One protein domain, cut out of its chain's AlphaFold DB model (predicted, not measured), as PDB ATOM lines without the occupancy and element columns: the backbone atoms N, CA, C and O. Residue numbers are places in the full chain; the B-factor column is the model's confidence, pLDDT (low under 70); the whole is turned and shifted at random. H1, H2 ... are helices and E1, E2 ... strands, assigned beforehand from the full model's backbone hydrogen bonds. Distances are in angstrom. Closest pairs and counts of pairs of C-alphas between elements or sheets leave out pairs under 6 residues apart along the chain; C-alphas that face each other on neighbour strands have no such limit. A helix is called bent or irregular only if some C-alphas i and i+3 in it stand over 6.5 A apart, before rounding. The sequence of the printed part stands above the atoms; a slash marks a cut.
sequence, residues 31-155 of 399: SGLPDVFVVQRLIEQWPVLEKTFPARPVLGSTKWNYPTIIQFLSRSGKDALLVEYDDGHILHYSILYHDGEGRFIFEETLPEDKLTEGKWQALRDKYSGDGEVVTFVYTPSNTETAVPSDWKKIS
ATOM      1  N   SER A  31      -3.777  38.915  40.747       43.53
ATOM      2  CA  SER A  31      -3.606  37.522  41.185       43.53
ATOM      3  C   SER A  31      -3.177  36.540  40.076       43.53
ATOM      4  O   SER A  31      -2.684  35.456  40.384       43.53
ATOM      5  N   GLY A  32      -3.340  36.898  38.794       42.78
ATOM      6  CA  GLY A  32      -2.951  36.081  37.638       42.78
ATOM      7  C   GLY A  32      -1.706  36.558  36.881       42.78
ATOM      8  O   GLY A  32      -1.233  35.851  35.989       42.78
ATOM      9  N   LEU A  33      -1.165  37.739  37.200       53.47
ATOM     10  CA  LEU A  33       0.070  38.237  36.592       53.47
ATOM     11  C   LEU A  33       1.281  37.757  37.400       53.47
ATOM     12  O   LEU A  33       1.237  37.788  38.626       53.47
ATOM     13  N   PRO A  34       2.397  37.364  36.758       61.25
ATOM     14  CA  PRO A  34       3.635  37.138  37.493       61.25
ATOM     15  C   PRO A  34       4.013  38.415  38.248       61.25
ATOM     16  O   PRO A  34       4.087  39.477  37.627       61.25
ATOM     17  N   ASP A  35       4.280  38.301  39.550       65.94
ATOM     18  CA  ASP A  35       4.519  39.432  40.460       65.94
ATOM     19  C   ASP A  35       5.480  40.500  39.883       65.94
ATOM     20  O   ASP A  35       5.280  41.705  40.043       65.94
ATOM     21  N   VAL A  36       6.486  40.057  39.119       67.44
ATOM     22  CA  VAL A  36       7.482  40.891  38.421       67.44
ATOM     23  C   VAL A  36       6.852  41.915  37.466       67.44
ATOM     24  O   VAL A  36       7.327  43.045  37.388       67.44
ATOM     25  N   PHE A  37       5.782  41.563  36.746       73.06
ATOM     26  CA  PHE A  37       5.107  42.493  35.830       73.06
ATOM     27  C   PHE A  37       4.363  43.593  36.573       73.06
ATOM     28  O   PHE A  37       4.274  44.722  36.093       73.06
ATOM     29  N   VAL A  38       3.825  43.264  37.740       72.56
ATOM     30  CA  VAL A  38       3.047  44.197  38.547       72.56
ATOM     31  C   VAL A  38       3.981  45.214  39.200       72.56
ATOM     32  O   VAL A  38       3.728  46.415  39.126       72.56
ATOM     33  N   VAL A  39       5.118  44.742  39.722       78.44
ATOM     34  CA  VAL A  39       6.217  45.596  40.191       78.44
ATOM     35  C   VAL A  39       6.746  46.482  39.057       78.44
ATOM     36  O   VAL A  39       6.837  47.693  39.236       78.44
ATOM     37  N   GLN A  40       7.017  45.925  37.869       83.88
ATOM     38  CA  GLN A  40       7.453  46.703  36.698       83.88
ATOM     39  C   GLN A  40       6.473  47.837  36.370       83.88
ATOM     40  O   GLN A  40       6.887  48.981  36.194       83.88
ATOM     41  N   ARG A  41       5.166  47.549  36.325       83.75
ATOM     42  CA  ARG A  41       4.155  48.577  36.046       83.75
ATOM     43  C   ARG A  41       4.086  49.647  37.123       83.75
ATOM     44  O   ARG A  41       3.880  50.813  36.790       83.75
ATOM     45  N   LEU A  42       4.236  49.269  38.392       84.44
ATOM     46  CA  LEU A  42       4.270  50.244  39.474       84.44
ATOM     47  C   LEU A  42       5.473  51.173  39.304       84.44
ATOM     48  O   LEU A  42       5.288  52.384  39.343       84.44
ATOM     49  N   ILE A  43       6.665  50.623  39.042       84.88
ATOM     50  CA  ILE A  43       7.894  51.396  38.800       84.88
ATOM     51  C   ILE A  43       7.690  52.401  37.660       84.88
ATOM     52  O   ILE A  43       8.024  53.577  37.803       84.88
ATOM     53  N   GLU A  44       7.115  51.956  36.541       85.19
ATOM     54  CA  GLU A  44       6.860  52.801  35.367       85.19
ATOM     55  C   GLU A  44       5.874  53.942  35.658       85.19
ATOM     56  O   GLU A  44       6.037  55.054  35.153       85.19
ATOM     57  N   GLN A  45       4.843  53.685  36.467       87.81
ATOM     58  CA  GLN A  45       3.785  54.656  36.763       87.81
ATOM     59  C   GLN A  45       4.109  55.565  37.950       87.81
ATOM     60  O   GLN A  45       3.534  56.653  38.056       87.81
ATOM     61  N   TRP A  46       5.031  55.147  38.822       86.56
ATOM     62  CA  TRP A  46       5.333  55.809  40.087       86.56
ATOM     63  C   TRP A  46       5.588  57.323  39.964       86.56
ATOM     64  O   TRP A  46       4.928  58.070  40.685       86.56
ATOM     65  N   PRO A  47       6.394  57.833  39.004       83.88
ATOM     66  CA  PRO A  47       6.685  59.271  38.901       83.88
ATOM     67  C   PRO A  47       5.466  60.164  38.618       83.88
ATOM     68  O   PRO A  47       5.522  61.389  38.769       83.88
ATOM     69  N   VAL A  48       4.375  59.584  38.113       85.88
ATOM     70  CA  VAL A  48       3.096  60.282  37.914       85.88
ATOM     71  C   VAL A  48       2.173  60.016  39.096       85.88
ATOM     72  O   VAL A  48       1.543  60.946  39.599       85.88
ATOM     73  N   LEU A  49       2.128  58.766  39.549       86.75
ATOM     74  CA  LEU A  49       1.274  58.302  40.630       86.75
ATOM     75  C   LEU A  49       1.592  59.001  41.958       86.75
ATOM     76  O   LEU A  49       0.671  59.510  42.588       86.75
ATOM     77  N   GLU A  50       2.864  59.141  42.338       85.00
ATOM     78  CA  GLU A  50       3.301  59.787  43.590       85.00
ATOM     79  C   GLU A  50       2.756  61.217  43.759       85.00
ATOM     80  O   GLU A  50       2.480  61.682  44.863       85.00
ATOM     81  N   LYS A  51       2.529  61.923  42.644       84.50
ATOM     82  CA  LYS A  51       2.044  63.311  42.639       84.50
ATOM     83  C   LYS A  51       0.569  63.422  43.011       84.50
ATOM     84  O   LYS A  51       0.097  64.532  43.261       84.50
ATOM     85  N   THR A  52      -0.148  62.299  43.017       86.75
ATOM     86  CA  THR A  52      -1.564  62.214  43.392       86.75
ATOM     87  C   THR A  52      -1.770  62.072  44.902       86.75
ATOM     88  O   THR A  52      -2.884  62.279  45.378       86.75
ATOM     89  N   PHE A  53      -0.708  61.786  45.662       85.50
ATOM     90  CA  PHE A  53      -0.784  61.551  47.098       85.50
ATOM     91  C   PHE A  53      -0.902  62.895  47.837       85.50
ATOM     92  O   PHE A  53      -0.179  63.843  47.502       85.50
ATOM     93  N   PRO A  54      -1.776  63.004  48.857       82.25
ATOM     94  CA  PRO A  54      -1.889  64.203  49.684       82.25
ATOM     95  C   PRO A  54      -0.576  64.560  50.395       82.25
ATOM     96  O   PRO A  54      -0.140  65.709  50.337       82.25
ATOM     97  N   ALA A  55       0.068  63.567  51.017       74.56
ATOM     98  CA  ALA A  55       1.428  63.664  51.533       74.56
ATOM     99  C   ALA A  55       2.384  63.162  50.449       74.56
ATOM    100  O   ALA A  55       2.458  61.960  50.187       74.56
ATOM    101  N   ARG A  56       3.043  64.095  49.757       71.25
ATOM    102  CA  ARG A  56       3.906  63.764  48.620       71.25
ATOM    103  C   ARG A  56       5.187  63.091  49.112       71.25
ATOM    104  O   ARG A  56       5.853  63.692  49.955       71.25
ATOM    105  N   PRO A  57       5.578  61.937  48.545       68.38
ATOM    106  CA  PRO A  57       6.910  61.390  48.775       68.38
ATOM    107  C   PRO A  57       7.973  62.454  48.467       68.38
ATOM    108  O   PRO A  57       7.873  63.155  47.451       68.38
ATOM    109  N   VAL A  58       8.963  62.629  49.346       58.03
ATOM    110  CA  VAL A  58      10.030  63.614  49.114       58.03
ATOM    111  C   VAL A  58      11.155  62.993  48.310       58.03
ATOM    112  O   VAL A  58      11.644  61.904  48.598       58.03
ATOM    113  N   LEU A  59      11.594  63.757  47.311       47.53
ATOM    114  CA  LEU A  59      12.741  63.428  46.486       47.53
ATOM    115  C   LEU A  59      14.014  63.389  47.356       47.53
ATOM    116  O   LEU A  59      14.478  64.438  47.803       47.53
ATOM    117  N   GLY A  60      14.586  62.197  47.562       46.81
ATOM    118  CA  GLY A  60      15.921  62.014  48.150       46.81
ATOM    119  C   GLY A  60      16.025  61.586  49.623       46.81
ATOM    120  O   GLY A  60      17.147  61.591  50.127       46.81
ATOM    121  N   SER A  61      14.946  61.194  50.320       44.28
ATOM    122  CA  SER A  61      15.060  60.583  51.670       44.28
ATOM    123  C   SER A  61      15.402  59.084  51.634       44.28
ATOM    124  O   SER A  61      16.011  58.558  52.561       44.28
ATOM    125  N   THR A  62      15.130  58.414  50.514       46.06
ATOM    126  CA  THR A  62      15.779  57.162  50.109       46.06
ATOM    127  C   THR A  62      16.244  57.333  48.672       46.06
ATOM    128  O   THR A  62      15.649  58.086  47.901       46.06
ATOM    129  N   LYS A  63      17.345  56.679  48.305       45.44
ATOM    130  CA  LYS A  63      18.161  57.001  47.124       45.44
ATOM    131  C   LYS A  63      17.402  57.048  45.779       45.44
ATOM    132  O   LYS A  63      17.976  57.558  44.828       45.44
ATOM    133  N   TRP A  64      16.143  56.586  45.691       51.47
ATOM    134  CA  TRP A  64      15.410  56.435  44.425       51.47
ATOM    135  C   TRP A  64      13.899  56.751  44.433       51.47
ATOM    136  O   TRP A  64      13.258  56.541  43.412       51.47
ATOM    137  N   ASN A  65      13.321  57.304  45.506       68.50
ATOM    138  CA  ASN A  65      11.919  57.780  45.551       68.50
ATOM    139  C   ASN A  65      10.808  56.726  45.379       68.50
ATOM    140  O   ASN A  65       9.668  57.122  45.180       68.50
ATOM    141  N   TYR A  66      11.083  55.422  45.450       78.00
ATOM    142  CA  TYR A  66      10.058  54.371  45.324       78.00
ATOM    143  C   TYR A  66       9.583  53.843  46.691       78.00
ATOM    144  O   TYR A  66      10.295  54.022  47.680       78.00
ATOM    145  N   PRO A  67       8.422  53.156  46.769       80.44
ATOM    146  CA  PRO A  67       7.979  52.505  47.997       80.44
ATOM    147  C   PRO A  67       8.996  51.497  48.512       80.44
ATOM    148  O   PRO A  67       9.437  50.614  47.770       80.44
ATOM    149  N   THR A  68       9.292  51.578  49.806       79.69
ATOM    150  CA  THR A  68      10.200  50.640  50.474       79.69
ATOM    151  C   THR A  68       9.558  49.267  50.619       79.69
ATOM    152  O   THR A  68      10.234  48.244  50.537       79.69
ATOM    153  N   ILE A  69       8.241  49.225  50.828       84.69
ATOM    154  CA  ILE A  69       7.480  47.987  50.966       84.69
ATOM    155  C   ILE A  69       6.249  48.077  50.083       84.69
ATOM    156  O   ILE A  69       5.536  49.080  50.087       84.69
ATOM    157  N   ILE A  70       6.008  46.999  49.345       88.25
ATOM    158  CA  ILE A  70       4.821  46.805  48.529       88.25
ATOM    159  C   ILE A  70       4.158  45.517  48.992       88.25
ATOM    160  O   ILE A  70       4.802  44.470  49.050       88.25
ATOM    161  N   GLN A  71       2.870  45.575  49.292       88.19
ATOM    162  CA  GLN A  71       2.121  44.401  49.695       88.19
ATOM    163  C   GLN A  71       0.806  44.293  48.930       88.19
ATOM    164  O   GLN A  71      -0.044  45.180  48.982       88.19
ATOM    165  N   PHE A  72       0.652  43.184  48.216       84.12
ATOM    166  CA  PHE A  72      -0.554  42.853  47.481       84.12
ATOM    167  C   PHE A  72      -1.621  42.353  48.442       84.12
ATOM    168  O   PHE A  72      -1.438  41.346  49.127       84.12
ATOM    169  N   LEU A  73      -2.735  43.073  48.471       84.31
ATOM    170  CA  LEU A  73      -3.930  42.744  49.226       84.31
ATOM    171  C   LEU A  73      -4.992  42.357  48.195       84.31
ATOM    172  O   LEU A  73      -5.712  43.207  47.676       84.31
ATOM    173  N   SER A  74      -5.033  41.077  47.824       69.12
ATOM    174  CA  SER A  74      -6.029  40.600  46.862       69.12
ATOM    175  C   SER A  74      -7.313  40.218  47.590       69.12
ATOM    176  O   SER A  74      -7.284  39.387  48.501       69.12
ATOM    177  N   ARG A  75      -8.441  40.811  47.183       59.31
ATOM    178  CA  ARG A  75      -9.801  40.385  47.535       59.31
ATOM    179  C   ARG A  75     -10.576  40.242  46.239       59.31
ATOM    180  O   ARG A  75     -10.551  41.154  45.422       59.31
ATOM    181  N   SER A  76     -11.262  39.114  46.065       51.19
ATOM    182  CA  SER A  76     -12.064  38.766  44.878       51.19
ATOM    183  C   SER A  76     -12.622  39.994  44.124       51.19
ATOM    184  O   SER A  76     -13.552  40.648  44.604       51.19
ATOM    185  N   GLY A  77     -12.014  40.328  42.974       54.09
ATOM    186  CA  GLY A  77     -12.440  41.404  42.064       54.09
ATOM    187  C   GLY A  77     -11.868  42.813  42.304       54.09
ATOM    188  O   GLY A  77     -12.196  43.722  41.548       54.09
ATOM    189  N   LYS A  78     -11.029  43.039  43.322       62.25
ATOM    190  CA  LYS A  78     -10.256  44.284  43.485       62.25
ATOM    191  C   LYS A  78      -8.870  43.983  44.030       62.25
ATOM    192  O   LYS A  78      -8.723  43.564  45.176       62.25
ATOM    193  N   ASP A  79      -7.857  44.268  43.227       75.69
ATOM    194  CA  ASP A  79      -6.479  44.128  43.664       75.69
ATOM    195  C   ASP A  79      -6.001  45.445  44.264       75.69
ATOM    196  O   ASP A  79      -5.786  46.438  43.560       75.69
ATOM    197  N   ALA A  80      -5.908  45.450  45.591       85.50
ATOM    198  CA  ALA A  80      -5.347  46.551  46.345       85.50
ATOM    199  C   ALA A  80      -3.844  46.337  46.544       85.50
ATOM    200  O   ALA A  80      -3.348  45.216  46.678       85.50
ATOM    201  N   LEU A  81      -3.124  47.445  46.602       88.25
ATOM    202  CA  LEU A  81      -1.710  47.498  46.905       88.25
ATOM    203  C   LEU A  81      -1.506  48.415  48.100       88.25
ATOM    204  O   LEU A  81      -1.852  49.593  48.045       88.25
ATOM    205  N   LEU A  82      -0.935  47.878  49.167       89.69
ATOM    206  CA  LEU A  82      -0.428  48.667  50.277       89.69
ATOM    207  C   LEU A  82       1.017  49.065  49.969       89.69
ATOM    208  O   LEU A  82       1.850  48.201  49.687       89.69
ATOM    209  N   VAL A  83       1.307  50.362  50.031       88.69
ATOM    210  CA  VAL A  83       2.656  50.909  49.843       88.69
ATOM    211  C   VAL A  83       3.110  51.676  51.082       88.69
ATOM    212  O   VAL A  83       2.351  52.480  51.618       88.69
ATOM    213  N   GLU A  84       4.345  51.424  51.520       86.31
ATOM    214  CA  GLU A  84       5.053  52.194  52.557       86.31
ATOM    215  C   GLU A  84       6.017  53.179  51.876       86.31
ATOM    216  O   GLU A  84       6.843  52.766  51.055       86.31
ATOM    217  N   TYR A  85       5.922  54.469  52.201       78.88
ATOM    218  CA  TYR A  85       6.776  55.526  51.643       78.88
ATOM    219  C   TYR A  85       7.007  56.655  52.660       78.88
ATOM    220  O   TYR A  85       6.260  56.779  53.620       78.88
ATOM    221  N   ASP A  86       8.028  57.486  52.461       72.00
ATOM    222  CA  ASP A  86       8.396  58.587  53.368       72.00
ATOM    223  C   ASP A  86       8.269  59.947  52.646       72.00
ATOM    224  O   ASP A  86       8.579  60.068  51.456       72.00
ATOM    225  N   ASP A  87       7.768  60.972  53.343       70.12
ATOM    226  CA  ASP A  87       7.592  62.343  52.824       70.12
ATOM    227  C   ASP A  87       8.720  63.310  53.239       70.12
ATOM    228  O   ASP A  87       8.543  64.530  53.302       70.12
ATOM    229  N   GLY A  88       9.884  62.771  53.581       66.12
ATOM    230  CA  GLY A  88      11.040  63.491  54.103       66.12
ATOM    231  C   GLY A  88      10.960  63.816  55.594       66.12
ATOM    232  O   GLY A  88      11.917  64.376  56.125       66.12
ATOM    233  N   HIS A  89       9.846  63.510  56.265       63.53
ATOM    234  CA  HIS A  89       9.651  63.798  57.686       63.53
ATOM    235  C   HIS A  89       9.065  62.608  58.436       63.53
ATOM    236  O   HIS A  89       9.524  62.291  59.533       63.53
ATOM    237  N   ILE A  90       8.033  61.985  57.865       68.62
ATOM    238  CA  ILE A  90       7.325  60.859  58.465       68.62
ATOM    239  C   ILE A  90       7.048  59.767  57.430       68.62
ATOM    240  O   ILE A  90       6.935  60.002  56.223       68.62
ATOM    241  N   LEU A  91       6.913  58.552  57.952       72.81
ATOM    242  CA  LEU A  91       6.504  57.379  57.201       72.81
ATOM    243  C   LEU A  91       4.987  57.405  56.971       72.81
ATOM    244  O   LEU A  91       4.214  57.677  57.889       72.81
ATOM    245  N   HIS A  92       4.569  57.069  55.759       80.56
ATOM    246  CA  HIS A  92       3.182  57.007  55.325       80.56
ATOM    247  C   HIS A  92       2.846  55.640  54.748       80.56
ATOM    248  O   HIS A  92       3.697  54.929  54.206       80.56
ATOM    249  N   TYR A  93       1.557  55.322  54.805       87.00
ATOM    250  CA  TYR A  93       0.986  54.129  54.205       87.00
ATOM    251  C   TYR A  93      -0.194  54.527  53.333       87.00
ATOM    252  O   TYR A  93      -1.093  55.248  53.777       87.00
ATOM    253  N   SER A  94      -0.224  54.022  52.107       89.31
ATOM    254  CA  SER A  94      -1.336  54.275  51.197       89.31
ATOM    255  C   SER A  94      -1.838  53.008  50.548       89.31
ATOM    256  O   SER A  94      -1.081  52.073  50.289       89.31
ATOM    257  N   ILE A  95      -3.135  53.023  50.265       90.25
ATOM    258  CA  ILE A  95      -3.795  52.014  49.456       90.25
ATOM    259  C   ILE A  95      -3.889  52.536  48.029       90.25
ATOM    260  O   ILE A  95      -4.351  53.652  47.782       90.25
ATOM    261  N   LEU A  96      -3.457  51.704  47.093       89.62
ATOM    262  CA  LEU A  96      -3.638  51.887  45.664       89.62
ATOM    263  C   LEU A  96      -4.552  50.779  45.155       89.62
ATOM    264  O   LEU A  96      -4.467  49.651  45.629       89.62
ATOM    265  N   TYR A  97      -5.382  51.069  44.164       86.44
ATOM    266  CA  TYR A  97      -6.125  50.043  43.444       86.44
ATOM    267  C   TYR A  97      -5.621  49.904  42.024       86.44
ATOM    268  O   TYR A  97      -5.255  50.883  41.373       86.44
ATOM    269  N   HIS A  98      -5.655  48.672  41.543       78.62
ATOM    270  CA  HIS A  98      -5.480  48.375  40.139       78.62
ATOM    271  C   HIS A  98      -6.838  48.350  39.440       78.62
ATOM    272  O   HIS A  98      -7.741  47.621  39.843       78.62
ATOM    273  N   ASP A  99      -6.988  49.142  38.384       74.75
ATOM    274  CA  ASP A  99      -8.268  49.336  37.691       74.75
ATOM    275  C   ASP A  99      -8.618  48.241  36.667       74.75
ATOM    276  O   ASP A  99      -9.562  48.392  35.894       74.75
ATOM    277  N   GLY A 100      -7.844  47.153  36.626       68.25
ATOM    278  CA  GLY A 100      -8.006  46.054  35.667       68.25
ATOM    279  C   GLY A 100      -7.497  46.362  34.252       68.25
ATOM    280  O   GLY A 100      -7.278  45.435  33.475       68.25
ATOM    281  N   GLU A 101      -7.218  47.630  33.926       71.56
ATOM    282  CA  GLU A 101      -6.624  48.078  32.653       71.56
ATOM    283  C   GLU A 101      -5.101  48.238  32.742       71.56
ATOM    284  O   GLU A 101      -4.434  48.648  31.784       71.56
ATOM    285  N   GLY A 102      -4.520  47.896  33.891       72.00
ATOM    286  CA  GLY A 102      -3.084  47.978  34.082       72.00
ATOM    287  C   GLY A 102      -2.609  49.260  34.755       72.00
ATOM    288  O   GLY A 102      -1.401  49.509  34.695       72.00
ATOM    289  N   ARG A 103      -3.506  50.101  35.299       82.56
ATOM    290  CA  ARG A 103      -3.152  51.361  35.971       82.56
ATOM    291  C   ARG A 103      -3.347  51.259  37.475       82.56
ATOM    292  O   ARG A 103      -4.325  50.685  37.947       82.56
ATOM    293  N   PHE A 104      -2.438  51.887  38.208       87.31
ATOM    294  CA  PHE A 104      -2.579  52.108  39.640       87.31
ATOM    295  C   PHE A 104      -3.222  53.463  39.908       87.31
ATOM    296  O   PHE A 104      -2.847  54.478  39.318       87.31
ATOM    297  N   ILE A 105      -4.186  53.471  40.821       88.94
ATOM    298  CA  ILE A 105      -4.924  54.658  41.235       88.94
ATOM    299  C   ILE A 105      -4.781  54.789  42.747       88.94
ATOM    300  O   ILE A 105      -5.004  53.825  43.478       88.94
ATOM    301  N   PHE A 106      -4.406  55.980  43.210       90.38
ATOM    302  CA  PHE A 106      -4.409  56.311  44.629       90.38
ATOM    303  C   PHE A 106      -5.839  56.288  45.185       90.38
ATOM    304  O   PHE A 106      -6.721  56.936  44.622       90.38
ATOM    305  N   GLU A 107      -6.050  55.573  46.290       89.94
ATOM    306  CA  GLU A 107      -7.339  55.513  46.987       89.94
ATOM    307  C   GLU A 107      -7.325  56.384  48.243       89.94
ATOM    308  O   GLU A 107      -8.057  57.368  48.349       89.94
ATOM    309  N   GLU A 108      -6.495  56.006  49.215       89.00
ATOM    310  CA  GLU A 108      -6.424  56.672  50.507       89.00
ATOM    311  C   GLU A 108      -5.012  56.611  51.089       89.00
ATOM    312  O   GLU A 108      -4.275  55.637  50.916       89.00
ATOM    313  N   THR A 109      -4.651  57.661  51.825       88.25
ATOM    314  CA  THR A 109      -3.580  57.604  52.818       88.25
ATOM    315  C   THR A 109      -4.223  57.154  54.113       88.25
ATOM    316  O   THR A 109      -5.232  57.719  54.542       88.25
ATOM    317  N   LEU A 110      -3.663  56.115  54.715       85.38
ATOM    318  CA  LEU A 110      -4.147  55.634  55.992       85.38
ATOM    319  C   LEU A 110      -3.920  56.728  57.041       85.38
ATOM    320  O   LEU A 110      -2.870  57.368  57.023       85.38
ATOM    321  N   PRO A 111      -4.859  56.949  57.973       72.12
ATOM    322  CA  PRO A 111      -4.729  57.984  59.004       72.12
ATOM    323  C   PRO A 111      -3.649  57.654  60.050       72.12
ATOM    324  O   PRO A 111      -3.600  58.274  61.107       72.12
ATOM    325  N   GLU A 112      -2.833  56.642  59.778       68.38
ATOM    326  CA  GLU A 112      -1.919  56.011  60.703       68.38
ATOM    327  C   GLU A 112      -0.493  56.407  60.328       68.38
ATOM    328  O   GLU A 112      -0.022  56.114  59.234       68.38
ATOM    329  N   ASP A 113       0.206  57.025  61.270       59.91
ATOM    330  CA  ASP A 113       1.656  57.239  61.238       59.91
ATOM    331  C   ASP A 113       2.444  55.930  61.434       59.91
ATOM    332  O   ASP A 113       3.614  55.807  61.062       59.91
ATOM    333  N   LYS A 114       1.795  54.917  62.019       65.06
ATOM    334  CA  LYS A 114       2.354  53.588  62.278       65.06
ATOM    335  C   LYS A 114       1.354  52.497  61.942       65.06
ATOM    336  O   LYS A 114       0.273  52.431  62.540       65.06
ATOM    337  N   LEU A 115       1.765  51.574  61.075       74.56
ATOM    338  CA  LEU A 115       1.009  50.369  60.779       74.56
ATOM    339  C   LEU A 115       1.422  49.227  61.714       74.56
ATOM    340  O   LEU A 115       2.265  48.400  61.383       74.56
ATOM    341  N   THR A 116       0.847  49.226  62.918       71.06
ATOM    342  CA  THR A 116       1.002  48.127  63.885       71.06
ATOM    343  C   THR A 116       0.317  46.854  63.389       71.06
ATOM    344  O   THR A 116      -0.538  46.923  62.508       71.06
ATOM    345  N   GLU A 117       0.607  45.701  63.999       72.25
ATOM    346  CA  GLU A 117       0.013  44.430  63.566       72.25
ATOM    347  C   GLU A 117      -1.519  44.429  63.650       72.25
ATOM    348  O   GLU A 117      -2.204  44.019  62.719       72.25
ATOM    349  N   GLY A 118      -2.089  44.962  64.735       74.44
ATOM    350  CA  GLY A 118      -3.545  45.075  64.858       74.44
ATOM    351  C   GLY A 118      -4.176  45.949  63.765       74.44
ATOM    352  O   GLY A 118      -5.235  45.611  63.232       74.44
ATOM    353  N   LYS A 119      -3.511  47.051  63.392       81.06
ATOM    354  CA  LYS A 119      -3.956  47.924  62.293       81.06
ATOM    355  C   LYS A 119      -3.780  47.233  60.941       81.06
ATOM    356  O   LYS A 119      -4.674  47.308  60.102       81.06
ATOM    357  N   TRP A 120      -2.673  46.520  60.749       84.75
ATOM    358  CA  TRP A 120      -2.426  45.717  59.559       84.75
ATOM    359  C   TRP A 120      -3.479  44.618  59.386       84.75
ATOM    360  O   TRP A 120      -4.042  44.482  58.304       84.75
ATOM    361  N   GLN A 121      -3.822  43.884  60.446       81.06
ATOM    362  CA  GLN A 121      -4.851  42.850  60.393       81.06
ATOM    363  C   GLN A 121      -6.222  43.447  60.044       81.06
ATOM    364  O   GLN A 121      -6.933  42.893  59.211       81.06
ATOM    365  N   ALA A 122      -6.567  44.621  60.588       84.25
ATOM    366  CA  ALA A 122      -7.792  45.328  60.217       84.25
ATOM    367  C   ALA A 122      -7.805  45.750  58.733       84.25
ATOM    368  O   ALA A 122      -8.843  45.658  58.070       84.25
ATOM    369  N   LEU A 123      -6.661  46.173  58.179       86.25
ATOM    370  CA  LEU A 123      -6.528  46.412  56.739       86.25
ATOM    371  C   LEU A 123      -6.666  45.128  55.938       86.25
ATOM    372  O   LEU A 123      -7.352  45.134  54.920       86.25
ATOM    373  N   ARG A 124      -6.035  44.036  56.377       84.44
ATOM    374  CA  ARG A 124      -6.136  42.737  55.716       84.44
ATOM    375  C   ARG A 124      -7.592  42.299  55.650       84.44
ATOM    376  O   ARG A 124      -8.064  41.977  54.566       84.44
ATOM    377  N   ASP A 125      -8.327  42.394  56.751       85.44
ATOM    378  CA  ASP A 125      -9.752  42.064  56.802       85.44
ATOM    379  C   ASP A 125     -10.582  42.963  55.860       85.44
ATOM    380  O   ASP A 125     -11.517  42.497  55.201       85.44
ATOM    381  N   LYS A 126     -10.219  44.249  55.743       85.44
ATOM    382  CA  LYS A 126     -10.870  45.213  54.838       85.44
ATOM    383  C   LYS A 126     -10.569  44.927  53.360       85.44
ATOM    384  O   LYS A 126     -11.493  44.932  52.544       85.44
ATOM    385  N   TYR A 127      -9.308  44.682  53.010       83.56
ATOM    386  CA  TYR A 127      -8.801  44.743  51.634       83.56
ATOM    387  C   TYR A 127      -8.437  43.405  51.007       83.56
ATOM    388  O   TYR A 127      -8.503  43.306  49.792       83.56
ATOM    389  N   SER A 128      -8.081  42.393  51.795       79.19
ATOM    390  CA  SER A 128      -7.703  41.063  51.297       79.19
ATOM    391  C   SER A 128      -8.681  39.967  51.738       79.19
ATOM    392  O   SER A 128      -8.901  39.000  51.013       79.19
ATOM    393  N   GLY A 129      -9.332  40.122  52.893       76.31
ATOM    394  CA  GLY A 129     -10.145  39.069  53.491       76.31
ATOM    395  C   GLY A 129      -9.300  37.827  53.792       76.31
ATOM    396  O   GLY A 129      -8.315  37.901  54.524       76.31
ATOM    397  N   ASP A 130      -9.683  36.690  53.213       70.62
ATOM    398  CA  ASP A 130      -8.971  35.410  53.294       70.62
ATOM    399  C   ASP A 130      -7.942  35.195  52.169       70.62
ATOM    400  O   ASP A 130      -7.284  34.153  52.140       70.62
ATOM    401  N   GLY A 131      -7.772  36.175  51.276       72.06
ATOM    402  CA  GLY A 131      -6.806  36.129  50.184       72.06
ATOM    403  C   GLY A 131      -5.348  35.999  50.642       72.06
ATOM    404  O   GLY A 131      -4.978  36.313  51.784       72.06
ATOM    405  N   GLU A 132      -4.512  35.512  49.721       74.94
ATOM    406  CA  GLU A 132      -3.062  35.479  49.904       74.94
ATOM    407  C   GLU A 132      -2.503  36.905  49.881       74.94
ATOM    408  O   GLU A 132      -2.881  37.733  49.050       74.94
ATOM    409  N   VAL A 133      -1.583  37.170  50.806       82.19
ATOM    410  CA  VAL A 133      -0.846  38.426  50.874       82.19
ATOM    411  C   VAL A 133       0.556  38.184  50.342       82.19
ATOM    412  O   VAL A 133       1.301  37.376  50.896       82.19
ATOM    413  N   VAL A 134       0.927  38.910  49.293       82.81
ATOM    414  CA  VAL A 134       2.268  38.827  48.707       82.81
ATOM    415  C   VAL A 134       3.034  40.096  49.040       82.81
ATOM    416  O   VAL A 134       2.574  41.190  48.723       82.81
ATOM    417  N   THR A 135       4.206  39.961  49.662       85.19
ATOM    418  CA  THR A 135       5.006  41.108  50.105       85.19
ATOM    419  C   THR A 135       6.325  41.204  49.353       85.19
ATOM    420  O   THR A 135       7.016  40.203  49.161       85.19
ATOM    421  N   PHE A 136       6.685  42.428  48.983       84.94
ATOM    422  CA  PHE A 136       7.954  42.802  48.384       84.94
ATOM    423  C   PHE A 136       8.632  43.900  49.195       84.94
ATOM    424  O   PHE A 136       7.986  44.871  49.591       84.94
ATOM    425  N   VAL A 137       9.943  43.772  49.386       82.81
ATOM    426  CA  VAL A 137      10.786  44.808  49.996       82.81
ATOM    427  C   VAL A 137      11.743  45.352  48.947       82.81
ATOM    428  O   VAL A 137      12.347  44.580  48.200       82.81
ATOM    429  N   TYR A 138      11.850  46.676  48.884       83.06
ATOM    430  CA  TYR A 138      12.787  47.375  48.021       83.06
ATOM    431  C   TYR A 138      14.206  47.270  48.570       83.06
ATOM    432  O   TYR A 138      14.486  47.618  49.717       83.06
ATOM    433  N   THR A 139      15.098  46.800  47.713       75.38
ATOM    434  CA  THR A 139      16.499  46.498  47.984       75.38
ATOM    435  C   THR A 139      17.289  47.144  46.844       75.38
ATOM    436  O   THR A 139      17.394  46.577  45.755       75.38
ATOM    437  N   PRO A 140      17.729  48.403  47.013       69.25
ATOM    438  CA  PRO A 140      18.256  49.185  45.906       69.25
ATOM    439  C   PRO A 140      19.516  48.530  45.339       69.25
ATOM    440  O   PRO A 140      20.466  48.255  46.075       69.25
ATOM    441  N   SER A 141      19.552  48.327  44.024       63.44
ATOM    442  CA  SER A 141      20.785  47.966  43.333       63.44
ATOM    443  C   SER A 141      21.657  49.204  43.074       63.44
ATOM    444  O   SER A 141      21.279  50.349  43.337       63.44
ATOM    445  N   ASN A 142      22.872  48.986  42.567       62.12
ATOM    446  CA  ASN A 142      23.817  50.063  42.245       62.12
ATOM    447  C   ASN A 142      23.420  50.877  40.994       62.12
ATOM    448  O   ASN A 142      24.230  51.658  40.494       62.12
ATOM    449  N   THR A 143      22.225  50.667  40.441       60.22
ATOM    450  CA  THR A 143      21.742  51.357  39.243       60.22
ATOM    451  C   THR A 143      21.146  52.719  39.585       60.22
ATOM    452  O   THR A 143      20.655  52.951  40.685       60.22
ATOM    453  N   GLU A 144      21.162  53.634  38.610       64.19
ATOM    454  CA  GLU A 144      20.535  54.960  38.744       64.19
ATOM    455  C   GLU A 144      19.002  54.941  38.609       64.19
ATOM    456  O   GLU A 144      18.332  55.960  38.753       64.19
ATOM    457  N   THR A 145      18.427  53.792  38.266       71.81
ATOM    458  CA  THR A 145      16.983  53.621  38.077       71.81
ATOM    459  C   THR A 145      16.573  52.303  38.695       71.81
ATOM    460  O   THR A 145      17.287  51.309  38.537       71.81
ATOM    461  N   ALA A 146      15.442  52.310  39.398       77.44
ATOM    462  CA  ALA A 146      14.932  51.104  40.020       77.44
ATOM    463  C   ALA A 146      14.421  50.131  38.951       77.44
ATOM    464  O   ALA A 146      13.788  50.530  37.970       77.44
ATOM    465  N   VAL A 147      14.696  48.849  39.150       81.56
ATOM    466  CA  VAL A 147      14.286  47.751  38.271       81.56
ATOM    467  C   VAL A 147      13.488  46.717  39.068       81.56
ATOM    468  O   VAL A 147      13.644  46.633  40.284       81.56
ATOM    469  N   PRO A 148      12.654  45.867  38.440       81.31
ATOM    470  CA  PRO A 148      11.832  44.905  39.181       81.31
ATOM    471  C   PRO A 148      12.623  43.970  40.086       81.31
ATOM    472  O   PRO A 148      12.124  43.554  41.125       81.31
ATOM    473  N   SER A 149      13.861  43.643  39.708       80.31
ATOM    474  CA  SER A 149      14.742  42.797  40.513       80.31
ATOM    475  C   SER A 149      15.175  43.433  41.833       80.31
ATOM    476  O   SER A 149      15.675  42.697  42.685       80.31
ATOM    477  N   ASP A 150      14.986  44.743  42.008       80.94
ATOM    478  CA  ASP A 150      15.239  45.449  43.265       80.94
ATOM    479  C   ASP A 150      14.141  45.176  44.302       80.94
ATOM    480  O   ASP A 150      14.346  45.421  45.484       80.94
ATOM    481  N   TRP A 151      12.984  44.630  43.910       84.19
ATOM    482  CA  TRP A 151      11.946  44.198  44.848       84.19
ATOM    483  C   TRP A 151      12.033  42.697  45.088       84.19
ATOM    484  O   TRP A 151      11.729  41.883  44.212       84.19
ATOM    485  N   LYS A 152      12.427  42.313  46.304       83.94
ATOM    486  CA  LYS A 152      12.510  40.904  46.705       83.94
ATOM    487  C   LYS A 152      11.220  40.462  47.364       83.94
ATOM    488  O   LYS A 152      10.761  41.087  48.318       83.94
ATOM    489  N   LYS A 153      10.656  39.358  46.866       83.12
ATOM    490  CA  LYS A 153       9.517  38.688  47.499       83.12
ATOM    491  C   LYS A 153       9.963  38.112  48.839       83.12
ATOM    492  O   LYS A 153      10.927  37.350  48.878       83.12
ATOM    493  N   ILE A 154       9.238  38.433  49.904       79.88
ATOM    494  CA  ILE A 154       9.462  37.875  51.240       79.88
ATOM    495  C   ILE A 154       8.195  37.182  51.742       79.88
ATOM    496  O   ILE A 154       7.078  37.575  51.401       79.88
ATOM    497  N   SER A 155       8.370  36.126  52.538       75.62
ATOM    498  CA  SER A 155       7.262  35.436  53.212       75.62
ATOM    499  C   SER A 155       6.838  36.128  54.504       75.62
ATOM    500  O   SER A 155       5.705  35.963  54.949       75.62
TER     501      SER A 155
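This is residues 31 to 155 of the 399 residues of an uncharacterized protein of Candidatus Taylorbacteria bacterium RIFCSPHIGHO2_02_FULL_43_32b (UniProt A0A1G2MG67). A strongly twisted antiparallel sheet of six strands curls round a kinked helix, H1, while a shorter helix, H2, covers part of the opposite face over E1 and E2. The whole is rounded and compact, with a radius of gyration of the C-alphas of 13.7 A and spans of 38 by 31 by 27 A. The printed part has 125 residues with two named helices and six named strands, in the order H1 E1 E2 E3 E4 H2 E5 E6. The sheet's order is E4 E3 E2 E1 E5 E6, and the class is mixed, helices and strands.

Across the sheet stand E4, residues 104 to 109, E3, 91 to 98, E2, 78 to 86, E1, 69 to 75, E5, 133 to 138, and E6, 151 to 154; E4 and E6 are its edge strands. E1 to E4 form a meander, each strand the antiparallel neighbour of the one before. In the hairpin E1 and E2, N 73 and O 80 are 2.9 A apart, within hydrogen-bond range, as are N 94 and O 83 at 3.0 A in the hairpin E2 and E3, and N 105 and O 97 at 2.9 A in the hairpin E3 and E4. E1 and E5 are antiparallel at 163 degrees, with N 70 and O 136 at 2.9 A; in the hairpin E5 and E6, N 152 and O 137 are 3.0 A apart. H1, residues 35 to 52, is on the sheet, which curls round it; its closest C-alphas to E4 are those of Thr 52 and Phe 106, 6.7 A apart. H2, residues 117 to 127, is on the opposite face at a height over the sheet of 10.4 A, over E1 and only just over E2, with 3 of its C-alphas falling on E2. It runs along the strands, at 24 degrees to E1 on the local plane; the closest C-alphas of the two are those of Leu 73 and Tyr 127, 5.8 A apart. The helices on both faces give three layers. H1 and H2 are apart. Every O i to N i+4 pair is within hydrogen-bond range in H2, against 10 of 14 in H1.

H1 begins at C-alpha 35, (4.519, 39.432, 40.460), and measures 23.8 A; it has a kink of 65 degrees near residue 46 and is irregular, with C-alphas 44 and 47 7.4 A apart. E1 measures 19.2 A, E2 25.5 A, E3 22.7 A, E4 14.3 A, H2 14.8 A, E5 16.6 A and E6 9.3 A. C-alpha 78, where E2 begins, is at (-10.256, 44.284, 43.485), and E6 ends at C-alpha 154, (9.462, 37.875, 51.240).

The two C-alphas farthest apart, those of Asp 130 and Glu 144, are 38.3 A apart. The printed part has no cut. The long links are residues 53 to 68 and 139 to 150. The mean pLDDT of the printed part is 75.8, with 32 residues under 70, among them 31 to 36, 57 to 65 and 140 to 144.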